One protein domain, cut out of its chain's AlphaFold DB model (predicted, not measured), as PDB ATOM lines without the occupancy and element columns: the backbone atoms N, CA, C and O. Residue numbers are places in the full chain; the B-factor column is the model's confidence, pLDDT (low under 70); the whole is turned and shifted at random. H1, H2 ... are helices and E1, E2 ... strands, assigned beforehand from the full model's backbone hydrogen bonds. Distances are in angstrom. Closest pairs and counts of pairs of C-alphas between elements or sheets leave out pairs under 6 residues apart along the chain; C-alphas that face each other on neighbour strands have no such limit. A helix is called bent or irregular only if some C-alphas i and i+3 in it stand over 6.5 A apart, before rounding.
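This is residues 4 to 59 of the 111 residues of an uncharacterized protein of Hypsibius dujardini (UniProt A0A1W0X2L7). Two short parallel strands, E1 and E2, run side by side, with helices H1 and H2 to one side, the end of H2 meeting H1 steeply. The 56 printed residues hold H1, E1, H2, E2 in that order: mixed class, compact, radius of gyration of the C-alphas 10.9 A, spans 34 by 24 by 18 A.

H1, residues 4 to 18, touches H2, residues 36 to 42, with residues 7 to 12 alone; the closest C-alphas, of Gly 12 and Ile 42, are 6.5 A apart. Their steep tilt is 69 degrees, the same way, only just short of about perpendicular. E1, residues 24 to 27, and E2, residues 51 to 54, are parallel at 23 degrees; N 25 and O 51, within hydrogen-bond range, are 2.9 A apart. E1, H2, E2 form a strand-helix-strand unit, parallel neighbour strands with a helix between, its crossover right-handed. Every O i to N i+4 pair is within range in H2, 5 of 11 in H1, with 1 of 12 O i to N i+3 pairs.

H1, 19.6 A long, begins at C-alpha 4 (103.007, 102.072, 133.936); it is only just irregular, C-alphas 13 and 16 being 6.53 A apart. E2 ends at C-alpha 54 (99.311, 110.166, 118.000).

The printed part has no cut and no long link. The farthest C-alphas, of Glu 46 and Gly 58, are 34.1 A apart. Residues 45 to 48 are under pLDDT 70.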
ATOM      1  N   ASP A   4     102.244 103.316 133.760       90.50
ATOM      2  CA  ASP A   4     103.007 102.072 133.936       90.50
ATOM      3  C   ASP A   4     102.262 100.836 133.431       90.50
ATOM      4  O   ASP A   4     102.868  99.938 132.848       90.50
ATOM      5  N   VAL A   5     100.940 100.793 133.630       91.69
ATOM      6  CA  VAL A   5     100.102  99.711 133.096       91.69
ATOM      7  C   VAL A   5     100.097  99.760 131.573       91.69
ATOM      8  O   VAL A   5     100.244  98.718 130.938       91.69
ATOM      9  N   PHE A   6      99.977 100.952 130.986       91.62
ATOM     10  CA  PHE A   6     100.071 101.107 129.541       91.62
ATOM     11  C   PHE A   6     101.433 100.641 129.016       91.62
ATOM     12  O   PHE A   6     101.480  99.753 128.174       91.62
ATOM     13  N   LEU A   7     102.529 101.185 129.541       90.81
ATOM     14  CA  LEU A   7     103.873 100.934 129.026       90.81
ATOM     15  C   LEU A   7     104.312  99.476 129.177       90.81
ATOM     16  O   LEU A   7     104.757  98.867 128.208       90.81
ATOM     17  N   ASN A   8     104.165  98.904 130.371       90.00
ATOM     18  CA  ASN A   8     104.721  97.583 130.653       90.00
ATOM     19  C   ASN A   8     103.762  96.461 130.253       90.00
ATOM     20  O   ASN A   8     104.180  95.475 129.655       90.00
ATOM     21  N   LYS A   9     102.463  96.593 130.559       91.56
ATOM     22  CA  LYS A   9     101.505  95.508 130.294       91.56
ATOM     23  C   LYS A   9     100.956  95.554 128.875       91.56
ATOM     24  O   LYS A   9     100.939  94.523 128.221       91.56
ATOM     25  N   LEU A  10     100.500  96.712 128.400       91.00
ATOM     26  CA  LEU A  10      99.852  96.791 127.087       91.00
ATOM     27  C   LEU A  10     100.858  96.980 125.955       91.00
ATOM     28  O   LEU A  10     100.889  96.175 125.032       91.00
ATOM     29  N   TYR A  11     101.681  98.022 126.015       90.00
ATOM     30  CA  TYR A  11     102.637  98.343 124.962       90.00
ATOM     31  C   TYR A  11     103.743  97.284 124.891       90.00
ATOM     32  O   TYR A  11     103.885  96.621 123.868       90.00
ATOM     33  N   GLY A  12     104.459  97.067 125.996       89.12
ATOM     34  CA  GLY A  12     105.567  96.117 126.078       89.12
ATOM     35  C   GLY A  12     105.151  94.664 125.854       89.12
ATOM     36  O   GLY A  12     105.632  94.024 124.928       89.12
ATOM     37  N   ASN A  13     104.243  94.142 126.685       90.62
ATOM     38  CA  ASN A  13     103.950  92.703 126.687       90.62
ATOM     39  C   ASN A  13     102.887  92.265 125.671       90.62
ATOM     40  O   ASN A  13     102.884  91.101 125.281       90.62
ATOM     41  N   CYS A  14     101.958  93.141 125.275       90.00
ATOM     42  CA  CYS A  14     100.877  92.765 124.358       90.00
ATOM     43  C   CYS A  14     101.095  93.298 122.942       90.00
ATOM     44  O   CYS A  14     100.915  92.550 121.986       90.00
ATOM     45  N   LEU A  15     101.457  94.573 122.775       89.50
ATOM     46  CA  LEU A  15     101.552  95.181 121.450       89.50
ATOM     47  C   LEU A  15     102.854  94.800 120.745       89.50
ATOM     48  O   LEU A  15     102.784  94.241 119.656       89.50
ATOM     49  N   LEU A  16     104.015  95.083 121.348       88.81
ATOM     50  CA  LEU A  16     105.320  94.905 120.698       88.81
ATOM     51  C   LEU A  16     105.537  93.505 120.089       88.81
ATOM     52  O   LEU A  16     105.951  93.465 118.932       88.81
ATOM     53  N   PRO A  17     105.179  92.379 120.745       88.38
ATOM     54  CA  PRO A  17     105.337  91.040 120.160       88.38
ATOM     55  C   PRO A  17     104.589  90.828 118.836       88.38
ATOM     56  O   PRO A  17     104.934  89.936 118.069       88.38
ATOM     57  N   ASN A  18     103.566  91.641 118.563       86.44
ATOM     58  CA  ASN A  18     102.735  91.563 117.361       86.44
ATOM     59  C   ASN A  18     103.116  92.613 116.299       86.44
ATOM     60  O   ASN A  18     102.448  92.730 115.270       86.44
ATOM     61  N   VAL A  19     104.156  93.415 116.544       86.50
ATOM     62  CA  VAL A  19     104.591  94.498 115.658       86.50
ATOM     63  C   VAL A  19     105.718  94.016 114.745       86.50
ATOM     64  O   VAL A  19     106.767  93.564 115.196       86.50
ATOM     65  N   CYS A  20     105.525  94.182 113.438       81.75
ATOM     66  CA  CYS A  20     106.494  93.805 112.410       81.75
ATOM     67  C   CYS A  20     107.364  94.994 111.959       81.75
ATOM     68  O   CYS A  20     107.156  96.152 112.333       81.75
ATOM     69  N   SER A  21     108.340  94.718 111.080       78.75
ATOM     70  CA  SER A  21     109.056  95.760 110.322       78.75
ATOM     71  C   SER A  21     108.091  96.763 109.702       78.75
ATOM     72  O   SER A  21     107.116  96.352 109.079       78.75
ATOM     73  N   ASN A  22     108.430  98.053 109.757       81.62
ATOM     74  CA  ASN A  22     107.697  99.129 109.080       81.62
ATOM     75  C   ASN A  22     106.247  99.335 109.551       81.62
ATOM     76  O   ASN A  22     105.498 100.074 108.911       81.62
ATOM     77  N   SER A  23     105.853  98.740 110.676       87.25
ATOM     78  CA  SER A  23     104.552  98.996 111.279       87.25
ATOM     79  C   SER A  23     104.429 100.437 111.781       87.25
ATOM     80  O   SER A  23     105.383 101.050 112.277       87.25
ATOM     81  N   ILE A  24     103.212 100.967 111.675       88.75
ATOM     82  CA  ILE A  24     102.817 102.252 112.249       88.75
ATOM     83  C   ILE A  24     101.880 101.956 113.416       88.75
ATOM     84  O   ILE A  24     100.855 101.304 113.237       88.75
ATOM     85  N   VAL A  25     102.227 102.447 114.604       89.06
ATOM     86  CA  VAL A  25     101.367 102.362 115.789       89.06
ATOM     87  C   VAL A  25     100.619 103.681 115.913       89.06
ATOM     88  O   VAL A  25     101.234 104.730 116.108       89.06
ATOM     89  N   LEU A  26      99.296 103.623 115.778       90.50
ATOM     90  CA  LEU A  26      98.404 104.771 115.916       90.50
ATOM     91  C   LEU A  26      97.781 104.768 117.314       90.50
ATOM     92  O   LEU A  26      97.069 103.829 117.667       90.50
ATOM     93  N   LEU A  27      98.029 105.816 118.096       90.50
ATOM     94  CA  LEU A  27      97.498 105.980 119.450       90.50
ATOM     95  C   LEU A  27      96.557 107.185 119.518       90.50
ATOM     96  O   LEU A  27      96.715 108.162 118.783       90.50
ATOM     97  N   ASP A  28      95.576 107.123 120.414       90.31
ATOM     98  CA  ASP A  28      94.760 108.291 120.737       90.31
ATOM     99  C   ASP A  28      95.580 109.334 121.524       90.31
ATOM    100  O   ASP A  28      96.702 109.088 121.974       90.31
ATOM    101  N   SER A  29      95.016 110.526 121.707       89.44
ATOM    102  CA  SER A  29      95.686 111.636 122.388       89.44
ATOM    103  C   SER A  29      95.733 111.505 123.920       89.44
ATOM    104  O   SER A  29      95.860 112.527 124.607       89.44
ATOM    105  N   PHE A  30      95.572 110.301 124.483       88.12
ATOM    106  CA  PHE A  30      95.602 110.086 125.929       88.12
ATOM    107  C   PHE A  30      96.983 110.459 126.507       88.12
ATOM    108  O   PHE A  30      98.003 110.148 125.890       88.12
ATOM    109  N   PRO A  31      97.079 111.113 127.687       87.12
ATOM    110  CA  PRO A  31      98.357 111.604 128.211       87.12
ATOM    111  C   PRO A  31      99.466 110.550 128.311       87.12
ATOM    112  O   PRO A  31     100.612 110.858 127.996       87.12
ATOM    113  N   ALA A  32      99.143 109.302 128.669       83.62
ATOM    114  CA  ALA A  32     100.145 108.234 128.742       83.62
ATOM    115  C   ALA A  32     100.737 107.847 127.372       83.62
ATOM    116  O   ALA A  32     101.837 107.308 127.324       83.62
ATOM    117  N   HIS A  33     100.038 108.136 126.270       86.50
ATOM    118  CA  HIS A  33     100.477 107.826 124.905       86.50
ATOM    119  C   HIS A  33     101.349 108.928 124.293       86.50
ATOM    120  O   HIS A  33     101.944 108.734 123.236       86.50
ATOM    121  N   LYS A  34     101.440 110.097 124.942       84.25
ATOM    122  CA  LYS A  34     102.260 111.221 124.466       84.25
ATOM    123  C   LYS A  34     103.745 111.056 124.790       84.25
ATOM    124  O   LYS A  34     104.573 111.765 124.226       84.25
ATOM    125  N   ASP A  35     104.088 110.124 125.677       85.50
ATOM    126  CA  ASP A  35     105.458 109.894 126.126       85.50
ATOM    127  C   ASP A  35     106.214 108.963 125.170       85.50
ATOM    128  O   ASP A  35     106.402 107.766 125.410       85.50
ATOM    129  N   ALA A  36     106.606 109.532 124.029       82.75
ATOM    130  CA  ALA A  36     107.349 108.817 123.002       82.75
ATOM    131  C   ALA A  36     108.702 108.293 123.505       82.75
ATOM    132  O   ALA A  36     109.145 107.246 123.040       82.75
ATOM    133  N   ASP A  37     109.340 108.978 124.452       85.56
ATOM    134  CA  ASP A  37     110.657 108.595 124.959       85.56
ATOM    135  C   ASP A  37     110.581 107.339 125.828       85.56
ATOM    136  O   ASP A  37     111.362 106.408 125.631       85.56
ATOM    137  N   SER A  38     109.568 107.240 126.694       87.94
ATOM    138  CA  SER A  38     109.316 106.028 127.480       87.94
ATOM    139  C   SER A  38     108.961 104.832 126.587       87.94
ATOM    140  O   SER A  38     109.422 103.717 126.825       87.94
ATOM    141  N   MET A  39     108.175 105.046 125.525       87.50
ATOM    142  CA  MET A  39     107.851 103.982 124.564       87.50
ATOM    143  C   MET A  39     109.087 103.526 123.781       87.50
ATOM    144  O   MET A  39     109.293 102.325 123.605       87.50
ATOM    145  N   LYS A  40     109.946 104.457 123.350       85.06
ATOM    146  CA  LYS A  40     111.224 104.130 122.699       85.06
ATOM    147  C   LYS A  40     112.149 103.349 123.627       85.06
ATOM    148  O   LYS A  40     112.729 102.373 123.175       85.06
ATOM    149  N   ALA A  41     112.244 103.733 124.902       86.56
ATOM    150  CA  ALA A  41     113.096 103.060 125.883       86.56
ATOM    151  C   ALA A  41     112.707 101.586 126.106       86.56
ATOM    152  O   ALA A  41     113.577 100.746 126.308       86.56
ATOM    153  N   ILE A  42     111.411 101.266 126.037       85.81
ATOM    154  CA  ILE A  42     110.892  99.895 126.207       85.81
ATOM    155  C   ILE A  42     110.930  99.095 124.897       85.81
ATOM    156  O   ILE A  42     110.936  97.865 124.910       85.81
ATOM    157  N   THR A  43     110.974  99.773 123.750       85.25
ATOM    158  CA  THR A  43     111.067  99.120 122.443       85.25
ATOM    159  C   THR A  43     112.470  98.534 122.266       85.25
ATOM    160  O   THR A  43     113.403  99.235 121.878       85.25
ATOM    161  N   GLN A  44     112.617  97.242 122.568       72.19
ATOM    162  CA  GLN A  44     113.874  96.500 122.419       72.19
ATOM    163  C   GLN A  44     114.365  96.496 120.961       72.19
ATOM    164  O   GLN A  44     113.561  96.579 120.035       72.19
ATOM    165  N   GLN A  45     115.679  96.344 120.757       65.19
ATOM    166  CA  GLN A  45     116.310  96.331 119.423       65.19
ATOM    167  C   GLN A  45     115.811  95.207 118.503       65.19
ATOM    168  O   GLN A  45     115.890  95.338 117.284       65.19
ATOM    169  N   GLU A  46     115.296  94.112 119.070       68.25
ATOM    170  CA  GLU A  46     114.690  93.020 118.298       68.25
ATOM    171  C   GLU A  46     113.437  93.488 117.534       68.25
ATOM    172  O   GLU A  46     113.126  92.992 116.449       68.25
ATOM    173  N   TYR A  47     112.763  94.525 118.039       66.31
ATOM    174  CA  TYR A  47     111.685  95.199 117.334       66.31
ATOM    175  C   TYR A  47     112.266  96.265 116.406       66.31
ATOM    176  O   TYR A  47     113.013  97.149 116.822       66.31
ATOM    177  N   LYS A  48     111.860  96.239 115.134       66.62
ATOM    178  CA  LYS A  48     112.350  97.130 114.062       66.62
ATOM    179  C   LYS A  48     111.850  98.589 114.166       66.62
ATOM    180  O   LYS A  48     111.560  99.208 113.149       66.62
ATOM    181  N   HIS A  49     111.741  99.118 115.387       72.00
ATOM    182  CA  HIS A  49     111.306 100.467 115.760       72.00
ATOM    183  C   HIS A  49     110.029 100.932 115.033       72.00
ATOM    184  O   HIS A  49     110.110 101.625 114.012       72.00
ATOM    185  N   PRO A  50     108.828 100.595 115.545       83.44
ATOM    186  CA  PRO A  50     107.591 101.053 114.930       83.44
ATOM    187  C   PRO A  50     107.502 102.578 114.903       83.44
ATOM    188  O   PRO A  50     107.911 103.279 115.833       83.44
ATOM    189  N   LYS A  51     106.893 103.105 113.840       87.50
ATOM    190  CA  LYS A  51     106.587 104.534 113.751       87.50
ATOM    191  C   LYS A  51     105.359 104.820 114.605       87.50
ATOM    192  O   LYS A  51     104.242 104.502 114.209       87.50
ATOM    193  N   ILE A  52     105.556 105.448 115.757       87.69
ATOM    194  CA  ILE A  52     104.450 105.873 116.618       87.69
ATOM    195  C   ILE A  52     103.862 107.182 116.073       87.69
ATOM    196  O   ILE A  52     104.593 108.112 115.707       87.69
ATOM    197  N   ARG A  53     102.534 107.251 115.987       90.06
ATOM    198  CA  ARG A  53     101.770 108.456 115.654       90.06
ATOM    199  C   ARG A  53     100.614 108.594 116.629       90.06
ATOM    200  O   ARG A  53      99.951 107.617 116.958       90.06
ATOM    201  N   VAL A  54     100.379 109.822 117.065       91.19
ATOM    202  CA  VAL A  54      99.311 110.166 118.000       91.19
ATOM    203  C   VAL A  54      98.313 111.044 117.261       91.19
ATOM    204  O   VAL A  54      98.713 111.999 116.595       91.19
ATOM    205  N   PHE A  55      97.029 110.710 117.350       91.62
ATOM    206  CA  PHE A  55      95.969 111.554 116.804       91.62
ATOM    207  C   PHE A  55      95.881 112.881 117.561       91.62
ATOM    208  O   PHE A  55      96.162 112.955 118.760       91.62
ATOM    209  N   SER A  56      95.459 113.935 116.869       91.69
ATOM    210  CA  SER A  56      95.210 115.222 117.510       91.69
ATOM    211  C   SER A  56      94.097 115.102 118.563       91.69
ATOM    212  O   SER A  56      93.145 114.334 118.390       91.69
ATOM    213  N   PRO A  57      94.172 115.857 119.672       92.00
ATOM    214  CA  PRO A  57      93.085 115.899 120.641       92.00
ATOM    215  C   PRO A  57      91.750 116.253 119.984       92.00
ATOM    216  O   PRO A  57      91.681 117.145 119.143       92.00
ATOM    217  N   GLY A  58      90.689 115.540 120.364       91.06
ATOM    218  CA  GLY A  58      89.339 115.759 119.837       91.06
ATOM    219  C   GLY A  58      89.066 115.139 118.463       91.06
ATOM    220  O   GLY A  58      87.920 115.149 118.029       91.06
ATOM    221  N   THR A  59      90.060 114.545 117.791       92.81
ATOM    222  CA  THR A  59      89.846 113.935 116.466       92.81
ATOM    223  C   THR A  59      89.570 112.433 116.517       92.81
ATOM    224  O   THR A  59      89.223 111.847 115.499       92.81
TER     225      THR A  59